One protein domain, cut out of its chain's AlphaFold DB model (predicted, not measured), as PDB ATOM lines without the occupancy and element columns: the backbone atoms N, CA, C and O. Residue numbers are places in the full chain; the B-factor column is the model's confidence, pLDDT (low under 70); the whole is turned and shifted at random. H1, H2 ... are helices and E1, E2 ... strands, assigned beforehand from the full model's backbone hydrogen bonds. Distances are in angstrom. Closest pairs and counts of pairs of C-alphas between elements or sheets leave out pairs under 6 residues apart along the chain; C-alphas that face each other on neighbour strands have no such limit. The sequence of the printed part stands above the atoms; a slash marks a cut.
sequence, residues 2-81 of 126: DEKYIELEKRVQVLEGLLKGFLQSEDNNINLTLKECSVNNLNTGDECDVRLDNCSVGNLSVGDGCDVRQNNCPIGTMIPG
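Overview. This is residues 2 to 81 of the 126 residues of an uncharacterized protein of Butyrivibrio sp. YAB3001 (UniProt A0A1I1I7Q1). A long helix, H1, sticks out with residues 3 to 20 as an arm from one end of a small solenoid, a chain wound in three stacked turns. Each turn gives one strand to each of two parallel sheets, ordered E1 E3 E5 on one side of the coil and E2 E4 E6 on the other. The 80 printed residues include one named helix and then six named strands; the class is mixed, helices and strands. The whole is loose, with a radius of gyration of the C-alphas of 15.6 A, and elongated, spanning 51 by 27 by 17 A.

Arrangement. H1, residues 3 to 22, only grazes the sheet of E1, residues 32 to 35, E3, residues 50 to 53, and E5, residues 68 to 71; its closest C-alpha to E1 is that of Phe 22, 5.7 A from that of Thr 33. In H1, 14 of 16 O i to N i+4 pairs are within hydrogen-bond range. E1 and E3 are parallel at 7 degrees, with N 34 and O 51 within hydrogen-bond range at 2.8 A; for E3 and E5, at 5 degrees, N 52 and O 69 are at 2.8 A. The other sheet holds E2, residues 38 to 43, E4, residues 56 to 61, and E6, residues 75 to 79. E2 and E4 are parallel at 7 degrees, with N 39 and O 56 at 2.8 A; for E4 and E6, at 6 degrees, N 60 and O 77 are at 2.8 A. E1 and E2 are apart.

Along the chain. H1 runs 29.7 A from C-alpha 3 at (76.931, 244.732, 257.006). E2 measures 13.8 A and E4 14.1 A. E6 ends at C-alpha 79 (121.902, 251.533, 238.805).

Size, cuts and confidence. The C-alphas farthest apart, of Asp 2 and Pro 80, are 51.1 A apart. The printed part has no cut and no long link. Residues 20 to 31 and 81 have pLDDT under 70.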
ATOM      1  N   ASP A   2      75.386 241.007 254.298       86.81
ATOM      2  CA  ASP A   2      75.931 241.274 255.631       86.81
ATOM      3  C   ASP A   2      76.578 242.660 255.678       86.81
ATOM      4  O   ASP A   2      77.241 243.076 254.732       86.81
ATOM      5  N   GLU A   3      76.409 243.374 256.787       92.19
ATOM      6  CA  GLU A   3      76.931 244.732 257.006       92.19
ATOM      7  C   GLU A   3      78.451 244.821 256.753       92.19
ATOM      8  O   GLU A   3      78.950 245.785 256.174       92.19
ATOM      9  N   LYS A   4      79.176 243.732 257.050       92.25
ATOM     10  CA  LYS A   4      80.603 243.559 256.732       92.25
ATOM     11  C   LYS A   4      80.917 243.563 255.234       92.25
ATOM     12  O   LYS A   4      82.005 243.979 254.853       92.25
ATOM     13  N   TYR A   5      80.005 243.080 254.394       93.69
ATOM     14  CA  TYR A   5      80.184 243.049 252.942       93.69
ATOM     15  C   TYR A   5      80.106 244.462 252.355       93.69
ATOM     16  O   TYR A   5      80.962 244.854 251.571       93.69
ATOM     17  N   ILE A   6      79.145 245.261 252.829       94.69
ATOM     18  CA  ILE A   6      78.991 246.672 252.442       94.69
ATOM     19  C   ILE A   6      80.211 247.498 252.888       94.69
ATOM     20  O   ILE A   6      80.695 248.352 252.147       94.69
ATOM     21  N   GLU A   7      80.733 247.243 254.090       95.31
ATOM     22  CA  GLU A   7      81.973 247.859 254.586       95.31
ATOM     23  C   GLU A   7      83.177 247.522 253.685       95.31
ATOM     24  O   GLU A   7      84.000 248.385 253.374       95.31
ATOM     25  N   LEU A   8      83.274 246.264 253.240       95.56
ATOM     26  CA  LEU A   8      84.366 245.793 252.394       95.56
ATOM     27  C   LEU A   8      84.321 246.425 250.998       95.56
ATOM     28  O   LEU A   8      85.353 246.901 250.531       95.56
ATOM     29  N   GLU A   9      83.146 246.505 250.368       95.62
ATOM     30  CA  GLU A   9      82.975 247.175 249.068       95.62
ATOM     31  C   GLU A   9      83.412 248.642 249.116       95.62
ATOM     32  O   GLU A   9      84.125 249.105 248.227       95.62
ATOM     33  N   LYS A  10      83.068 249.368 250.188       96.06
ATOM     34  CA  LYS A  10      83.517 250.759 250.372       96.06
ATOM     35  C   LYS A  10      85.037 250.863 250.454       96.06
ATOM     36  O   LYS A  10      85.628 251.752 249.848       96.06
ATOM     37  N   ARG A  11      85.688 249.952 251.186       96.75
ATOM     38  CA  ARG A  11      87.155 249.920 251.288       96.75
ATOM     39  C   ARG A  11      87.811 249.587 249.949       96.75
ATOM     40  O   ARG A  11      88.828 250.195 249.628       96.75
ATOM     41  N   VAL A  12      87.231 248.674 249.168       95.50
ATOM     42  CA  VAL A  12      87.707 248.340 247.817       95.50
ATOM     43  C   VAL A  12      87.589 249.546 246.886       95.50
ATOM     44  O   VAL A  12      88.575 249.896 246.254       95.50
ATOM     45  N   GLN A  13      86.458 250.256 246.880       93.56
ATOM     46  CA  GLN A  13      86.288 251.463 246.057       93.56
ATOM     47  C   GLN A  13      87.308 252.560 246.387       93.56
ATOM     48  O   GLN A  13      87.842 253.212 245.488       93.56
ATOM     49  N   VAL A  14      87.615 252.760 247.674       92.44
ATOM     50  CA  VAL A  14      88.669 253.698 248.090       92.44
ATOM     51  C   VAL A  14      90.035 253.238 247.580       92.44
ATOM     52  O   VAL A  14      90.784 254.049 247.041       92.44
ATOM     53  N   LEU A  15      90.354 251.945 247.703       88.88
ATOM     54  CA  LEU A  15      91.611 251.385 247.199       88.88
ATOM     55  C   LEU A  15      91.732 251.511 245.677       88.88
ATOM     56  O   LEU A  15      92.785 251.913 245.196       88.88
ATOM     57  N   GLU A  16      90.671 251.240 244.920       85.25
ATOM     58  CA  GLU A  16      90.639 251.428 243.465       85.25
ATOM     59  C   GLU A  16      90.872 252.893 243.077       85.25
ATOM     60  O   GLU A  16      91.609 253.179 242.133       85.25
ATOM     61  N   GLY A  17      90.288 253.833 243.826       80.81
ATOM     62  CA  GLY A  17      90.526 255.264 243.643       80.81
ATOM     63  C   GLY A  17      91.983 255.660 243.894       80.81
ATOM     64  O   GLY A  17      92.553 256.420 243.114       80.81
ATOM     65  N   LEU A  18      92.604 255.107 244.940       77.00
ATOM     66  CA  LEU A  18      94.017 255.337 245.252       77.00
ATOM     67  C   LEU A  18      94.938 254.713 244.193       77.00
ATOM     68  O   LEU A  18      95.859 255.377 243.725       77.00
ATOM     69  N   LEU A  19      94.662 253.480 243.762       74.31
ATOM     70  CA  LEU A  19      95.452 252.759 242.756       74.31
ATOM     71  C   LEU A  19      95.408 253.434 241.380       74.31
ATOM     72  O   LEU A  19      96.426 253.483 240.693       74.31
ATOM     73  N   LYS A  20      94.276 254.036 240.996       69.69
ATOM     74  CA  LYS A  20      94.185 254.843 239.767       69.69
ATOM     75  C   LYS A  20      95.112 256.057 239.764       69.69
ATOM     76  O   LYS A  20      95.472 256.521 238.692       69.69
ATOM     77  N   GLY A  21      95.496 256.581 240.928       61.34
ATOM     78  CA  GLY A  21      96.494 257.650 241.034       61.34
ATOM     79  C   GLY A  21      97.931 257.178 240.789       61.34
ATOM     80  O   GLY A  21      98.766 257.991 240.408       61.34
ATOM     81  N   PHE A  22      98.212 255.884 240.981       60.78
ATOM     82  CA  PHE A  22      99.541 255.287 240.806       60.78
ATOM     83  C   PHE A  22      99.841 254.839 239.366       60.78
ATOM     84  O   PHE A  22     101.010 254.679 239.044       60.78
ATOM     85  N   LEU A  23      98.819 254.634 238.524       56.44
ATOM     86  CA  LEU A  23      98.936 254.079 237.162       56.44
ATOM     87  C   LEU A  23      98.365 255.023 236.085       56.44
ATOM     88  O   LEU A  23      97.650 254.590 235.183       56.44
ATOM     89  N   GLN A  24      98.614 256.330 236.190       52.03
ATOM     90  CA  GLN A  24      98.108 257.286 235.199       52.03
ATOM     91  C   GLN A  24      99.026 257.349 233.982       52.03
ATOM     92  O   GLN A  24     100.063 258.007 234.017       52.03
ATOM     93  N   SER A  25      98.609 256.714 232.892       50.41
ATOM     94  CA  SER A  25      99.188 256.964 231.579       50.41
ATOM     95  C   SER A  25      98.125 256.918 230.498       50.41
ATOM     96  O   SER A  25      97.346 255.969 230.420       50.41
ATOM     97  N   GLU A  26      98.087 257.977 229.695       51.03
ATOM     98  CA  GLU A  26      97.279 258.064 228.477       51.03
ATOM     99  C   GLU A  26      98.017 257.438 227.275       51.03
ATOM    100  O   GLU A  26      97.382 257.106 226.277       51.03
ATOM    101  N   ASP A  27      99.322 257.171 227.420       49.09
ATOM    102  CA  ASP A  27     100.250 256.847 226.335       49.09
ATOM    103  C   ASP A  27     100.986 255.515 226.560       49.09
ATOM    104  O   ASP A  27     102.174 255.438 226.308       49.09
ATOM    105  N   ASN A  28     100.341 254.454 227.060       51.47
ATOM    106  CA  ASN A  28     100.922 253.101 227.256       51.47
ATOM    107  C   ASN A  28     102.235 252.970 228.080       51.47
ATOM    108  O   ASN A  28     102.561 251.852 228.474       51.47
ATOM    109  N   ASN A  29     102.941 254.050 228.416       55.25
ATOM    110  CA  ASN A  29     104.112 254.061 229.286       55.25
ATOM    111  C   ASN A  29     103.630 254.033 230.726       55.25
ATOM    112  O   ASN A  29     102.869 254.903 231.137       55.25
ATOM    113  N   ILE A  30     104.016 253.036 231.513       65.38
ATOM    114  CA  ILE A  30     103.531 252.908 232.889       65.38
ATOM    115  C   ILE A  30     104.229 253.967 233.755       65.38
ATOM    116  O   ILE A  30     105.297 253.730 234.310       65.38
ATOM    117  N   ASN A  31     103.615 255.144 233.881       68.12
ATOM    118  CA  ASN A  31     104.139 256.214 234.726       68.12
ATOM    119  C   ASN A  31     103.918 255.864 236.201       68.12
ATOM    120  O   ASN A  31     102.778 255.843 236.678       68.12
ATOM    121  N   LEU A  32     105.000 255.636 236.942       78.38
ATOM    122  CA  LEU A  32     104.949 255.353 238.374       78.38
ATOM    123  C   LEU A  32     105.218 256.630 239.174       78.38
ATOM    124  O   LEU A  32     106.311 257.190 239.120       78.38
ATOM    125  N   THR A  33     104.243 257.075 239.972       82.62
ATOM    126  CA  THR A  33     104.424 258.206 240.898       82.62
ATOM    127  C   THR A  33     104.369 257.744 242.347       82.62
ATOM    128  O   THR A  33     103.340 257.249 242.804       82.62
ATOM    129  N   LEU A  34     105.450 257.962 243.096       83.19
ATOM    130  CA  LEU A  34     105.518 257.715 244.535       83.19
ATOM    131  C   LEU A  34     105.604 259.047 245.284       83.19
ATOM    132  O   LEU A  34     106.404 259.914 244.932       83.19
ATOM    133  N   LYS A  35     104.778 259.201 246.324       85.56
ATOM    134  CA  LYS A  35     104.759 260.390 247.183       85.56
ATOM    135  C   LYS A  35     104.778 259.995 248.645       85.56
ATOM    136  O   LYS A  35     104.008 259.117 249.025       85.56
ATOM    137  N   GLU A  36     105.598 260.661 249.454       87.94
ATOM    138  CA  GLU A  36     105.628 260.471 250.917       87.94
ATOM    139  C   GLU A  36     105.821 258.992 251.324       87.94
ATOM    140  O   GLU A  36     105.218 258.497 252.277       87.94
ATOM    141  N   CYS A  37     106.618 258.247 250.552       84.12
ATOM    142  CA  CYS A  37     106.800 256.799 250.701       84.12
ATOM    143  C   CYS A  37     108.273 256.412 250.865       84.12
ATOM    144  O   CYS A  37     109.150 256.990 250.230       84.12
ATOM    145  N   SER A  38     108.542 255.371 251.652       90.12
ATOM    146  CA  SER A  38     109.873 254.768 251.760       90.12
ATOM    147  C   SER A  38     109.909 253.434 251.026       90.12
ATOM    148  O   SER A  38     109.074 252.566 251.277       90.12
ATOM    149  N   VAL A  39     110.882 253.263 250.134       87.62
ATOM    150  CA  VAL A  39     111.052 252.074 249.299       87.62
ATOM    151  C   VAL A  39     112.466 251.536 249.476       87.62
ATOM    152  O   VAL A  39     113.440 252.242 249.250       87.62
ATOM    153  N   ASN A  40     112.611 250.270 249.860       87.75
ATOM    154  CA  ASN A  40     113.949 249.685 250.004       87.75
ATOM    155  C   ASN A  40     114.622 249.484 248.642       87.75
ATOM    156  O   ASN A  40     115.769 249.880 248.471       87.75
ATOM    157  N   ASN A  41     113.902 248.903 247.679       85.31
ATOM    158  CA  ASN A  41     114.375 248.699 246.312       85.31
ATOM    159  C   ASN A  41     113.268 249.089 245.332       85.31
ATOM    160  O   ASN A  41     112.143 248.603 245.462       85.31
ATOM    161  N   LEU A  42     113.591 249.935 244.362       86.69
ATOM    162  CA  LEU A  42     112.720 250.294 243.252       86.69
ATOM    163  C   LEU A  42     113.397 249.839 241.957       86.69
ATOM    164  O   LEU A  42     114.527 250.232 241.698       86.69
ATOM    165  N   ASN A  43     112.730 248.984 241.186       84.31
ATOM    166  CA  ASN A  43     113.204 248.542 239.879       84.31
ATOM    167  C   ASN A  43     112.200 249.001 238.824       84.31
ATOM    168  O   ASN A  43     111.009 248.701 238.958       84.31
ATOM    169  N   THR A  44     112.665 249.743 237.830       82.56
ATOM    170  CA  THR A  44     111.855 250.151 236.682       82.56
ATOM    171  C   THR A  44     112.147 249.194 235.531       82.56
ATOM    172  O   THR A  44     113.288 248.781 235.351       82.56
ATOM    173  N   GLY A  45     111.114 248.801 234.784       77.50
ATOM    174  CA  GLY A  45     111.332 248.189 233.469       77.50
ATOM    175  C   GLY A  45     111.766 249.251 232.464       77.50
ATOM    176  O   GLY A  45     111.973 250.396 232.860       77.50
ATOM    177  N   ASP A  46     111.849 248.888 231.191       82.50
ATOM    178  CA  ASP A  46     112.192 249.824 230.115       82.50
ATOM    179  C   ASP A  46     111.026 250.774 229.799       82.50
ATOM    180  O   ASP A  46     109.864 250.479 230.100       82.50
ATOM    181  N   GLU A  47     111.341 251.926 229.205       81.12
ATOM    182  CA  GLU A  47     110.386 252.950 228.748       81.12
ATOM    183  C   GLU A  47     109.403 253.426 229.846       81.12
ATOM    184  O   GLU A  47     108.245 253.768 229.592       81.12
ATOM    185  N   CYS A  48     109.858 253.445 231.102       79.00
ATOM    186  CA  CYS A  48     109.060 253.830 232.264       79.00
ATOM    187  C   CYS A  48     109.466 255.204 232.817       79.00
ATOM    188  O   CYS A  48     110.583 255.393 233.295       79.00
ATOM    189  N   ASP A  49     108.524 256.144 232.897       83.19
ATOM    190  CA  ASP A  49     108.742 257.381 233.651       83.19
ATOM    191  C   ASP A  49     108.462 257.149 235.138       83.19
ATOM    192  O   ASP A  49     107.376 256.718 235.544       83.19
ATOM    193  N   VAL A  50     109.419 257.522 235.985       85.75
ATOM    194  CA  VAL A  50     109.275 257.437 237.438       85.75
ATOM    195  C   VAL A  50     109.356 258.814 238.061       85.75
ATOM    196  O   VAL A  50     110.320 259.556 237.881       85.75
ATOM    197  N   ARG A  51     108.354 259.148 238.871       88.31
ATOM    198  CA  ARG A  51     108.335 260.369 239.668       88.31
ATOM    199  C   ARG A  51     108.343 260.045 241.154       88.31
ATOM    200  O   ARG A  51     107.455 259.362 241.654       88.31
ATOM    201  N   LEU A  52     109.318 260.589 241.868       88.81
ATOM    202  CA  LEU A  52     109.474 260.442 243.311       88.81
ATOM    203  C   LEU A  52     109.365 261.824 243.963       88.81
ATOM    204  O   LEU A  52     110.171 262.699 243.654       88.81
ATOM    205  N   ASP A  53     108.414 262.023 244.876       90.25
ATOM    206  CA  ASP A  53     108.279 263.260 245.657       90.25
ATOM    207  C   ASP A  53     108.287 262.939 247.170       90.25
ATOM    208  O   ASP A  53     107.412 262.232 247.667       90.25
ATOM    209  N   ASN A  54     109.252 263.474 247.925       91.44
ATOM    210  CA  ASN A  54     109.423 263.228 249.367       91.44
ATOM    211  C   ASN A  54     109.528 261.730 249.733       91.44
ATOM    212  O   ASN A  54     108.951 261.268 250.718       91.44
ATOM    213  N   CYS A  55     110.249 260.953 248.925       91.06
ATOM    214  CA  CYS A  55     110.420 259.513 249.101       91.06
ATOM    215  C   CYS A  55     111.852 259.140 249.487       91.06
ATOM    216  O   CYS A  55     112.795 259.653 248.903       91.06
ATOM    217  N   SER A  56     112.038 258.180 250.393       91.81
ATOM    218  CA  SER A  56     113.368 257.581 250.597       91.81
ATOM    219  C   SER A  56     113.488 256.297 249.785       91.81
ATOM    220  O   SER A  56     112.620 255.434 249.895       91.81
ATOM    221  N   VAL A  57     114.533 256.172 248.962       91.94
ATOM    222  CA  VAL A  57     114.782 254.968 248.157       91.94
ATOM    223  C   VAL A  57     116.143 254.381 248.518       91.94
ATOM    224  O   VAL A  57     117.150 255.076 248.475       91.94
ATOM    225  N   GLY A  58     116.193 253.103 248.892       90.38
ATOM    226  CA  GLY A  58     117.462 252.422 249.160       90.38
ATOM    227  C   GLY A  58     118.264 252.244 247.871       90.38
ATOM    228  O   GLY A  58     119.210 252.988 247.625       90.38
ATOM    229  N   ASN A  59     117.851 251.294 247.032       89.56
ATOM    230  CA  ASN A  59     118.421 251.094 245.702       89.56
ATOM    231  C   ASN A  59     117.378 251.386 244.620       89.56
ATOM    232  O   ASN A  59     116.235 250.939 244.723       89.56
ATOM    233  N   LEU A  60     117.782 252.108 243.580       88.25
ATOM    234  CA  LEU A  60     116.987 252.367 242.388       88.25
ATOM    235  C   LEU A  60     117.695 251.769 241.171       88.25
ATOM    236  O   LEU A  60     118.780 252.222 240.821       88.25
ATOM    237  N   SER A  61     117.077 250.777 240.541       87.19
ATOM    238  CA  SER A  61     117.474 250.255 239.234       87.19
ATOM    239  C   SER A  61     116.540 250.834 238.186       87.19
ATOM    240  O   SER A  61     115.322 250.803 238.379       87.19
ATOM    241  N   VAL A  62     117.108 251.400 237.131       85.94
ATOM    242  CA  VAL A  62     116.378 252.129 236.096       85.94
ATOM    243  C   VAL A  62     116.579 251.396 234.779       85.94
ATOM    244  O   VAL A  62     117.721 251.257 234.385       85.94
ATOM    245  N   GLY A  63     115.519 250.911 234.139       80.44
ATOM    246  CA  GLY A  63     115.586 250.304 232.804       80.44
ATOM    247  C   GLY A  63     115.873 251.317 231.693       80.44
ATOM    248  O   GLY A  63     115.932 252.531 231.927       80.44
ATOM    249  N   ASP A  64     116.030 250.821 230.473       80.75
ATOM    250  CA  ASP A  64     116.421 251.644 229.330       80.75
ATOM    251  C   ASP A  64     115.317 252.636 228.949       80.75
ATOM    252  O   ASP A  64     114.122 252.356 229.053       80.75
ATOM    253  N   GLY A  65     115.709 253.840 228.526       78.81
ATOM    254  CA  GLY A  65     114.759 254.866 228.078       78.81
ATOM    255  C   GLY A  65     113.826 255.410 229.169       78.81
ATOM    256  O   GLY A  65     112.815 256.030 228.845       78.81
ATOM    257  N   CYS A  66     114.139 255.188 230.447       82.06
ATOM    258  CA  CYS A  66     113.351 255.686 231.570       82.06
ATOM    259  C   CYS A  66     113.756 257.095 232.014       82.06
ATOM    260  O   CYS A  66     114.927 257.365 232.293       82.06
ATOM    261  N   ASP A  67     112.765 257.958 232.232       84.69
ATOM    262  CA  ASP A  67     112.957 259.265 232.862       84.69
ATOM    263  C   ASP A  67     112.648 259.194 234.367       84.69
ATOM    264  O   ASP A  67     111.493 259.063 234.784       84.69
ATOM    265  N   VAL A  68     113.664 259.374 235.219       87.06
ATOM    266  CA  VAL A  68     113.474 259.451 236.679       87.06
ATOM    267  C   VAL A  68     113.522 260.899 237.167       87.06
ATOM    268  O   VAL A  68     114.566 261.551 237.161       87.06
ATOM    269  N   ARG A  69     112.399 261.399 237.691       89.69
ATOM    270  CA  ARG A  69     112.266 262.742 238.280       89.69
ATOM    271  C   ARG A  69     112.121 262.648 239.794       89.69
ATOM    272  O   ARG A  69     111.233 261.964 240.294       89.69
ATOM    273  N   GLN A  70     112.962 263.369 240.532       89.81
ATOM    274  CA  GLN A  70     113.038 263.261 241.992       89.81
ATOM    275  C   GLN A  70     112.959 264.629 242.662       89.81
ATOM    276  O   GLN A  70     113.715 265.532 242.310       89.81
ATOM    277  N   ASN A  71     112.089 264.769 243.663       89.88
ATOM    278  CA  ASN A  71     111.979 265.971 244.483       89.88
ATOM    279  C   ASN A  71     112.094 265.599 245.955       89.88
ATOM    280  O   ASN A  71     111.209 264.946 246.497       89.88
ATOM    281  N   ASN A  72     113.175 266.046 246.599       91.06
ATOM    282  CA  ASN A  72     113.458 265.745 248.005       91.06
ATOM    283  C   ASN A  72     113.439 264.231 248.306       91.06
ATOM    284  O   ASN A  72     112.855 263.779 249.290       91.06
ATOM    285  N   CYS A  73     114.075 263.447 247.429       90.75
ATOM    286  CA  CYS A  73     114.153 261.998 247.554       90.75
ATOM    287  C   CYS A  73     115.604 261.545 247.723       90.75
ATOM    288  O   CYS A  73     116.341 261.527 246.738       90.75
ATOM    289  N   PRO A  74     116.065 261.204 248.937       89.75
ATOM    290  CA  PRO A  74     117.367 260.573 249.091       89.75
ATOM    291  C   PRO A  74     117.347 259.173 248.463       89.75
ATOM    292  O   PRO A  74     116.511 258.342 248.828       89.75
ATOM    293  N   ILE A  75     118.286 258.923 247.546       88.19
ATOM    294  CA  ILE A  75     118.543 257.608 246.944       88.19
ATOM    295  C   ILE A  75     119.905 257.105 247.410       88.19
ATOM    296  O   ILE A  75     120.887 257.838 247.317       88.19
ATOM    297  N   GLY A  76     119.962 255.874 247.921       88.94
ATOM    298  CA  GLY A  76     121.210 255.248 248.361       88.94
ATOM    299  C   GLY A  76     122.123 254.896 247.186       88.94
ATOM    300  O   GLY A  76     123.191 255.483 247.043       88.94
ATOM    301  N   THR A  77     121.684 253.964 246.337       86.25
ATOM    302  CA  THR A  77     122.417 253.537 245.132       86.25
ATOM    303  C   THR A  77     121.516 253.627 243.909       86.25
ATOM    304  O   THR A  77     120.377 253.168 243.956       86.25
ATOM    305  N   MET A  78     122.023 254.186 242.809       85.25
ATOM    306  CA  MET A  78     121.342 254.206 241.512       85.25
ATOM    307  C   MET A  78     122.104 253.332 240.514       85.25
ATOM    308  O   MET A  78     123.321 253.465 240.397       85.25
ATOM    309  N   ILE A  79     121.385 252.452 239.821       85.50
ATOM    310  CA  ILE A  79     121.902 251.533 238.805       85.50
ATOM    311  C   ILE A  79     121.201 251.883 237.479       85.50
ATOM    312  O   ILE A  79     119.978 251.746 237.413       85.50
ATOM    313  N   PRO A  80     121.922 252.403 236.474       79.25
ATOM    314  CA  PRO A  80     121.358 252.725 235.164       79.25
ATOM    315  C   PRO A  80     121.182 251.471 234.292       79.25
ATOM    316  O   PRO A  80     121.927 250.505 234.454       79.25
ATOM    317  N   GLY A  81     120.221 251.524 233.369       69.06
ATOM    318  CA  GLY A  81     119.845 250.428 232.464       69.06
ATOM    319  C   GLY A  81     120.839 250.228 231.332       69.06
ATOM    320  O   GLY A  81     121.188 249.093 231.024       69.06
TER     321      GLY A  81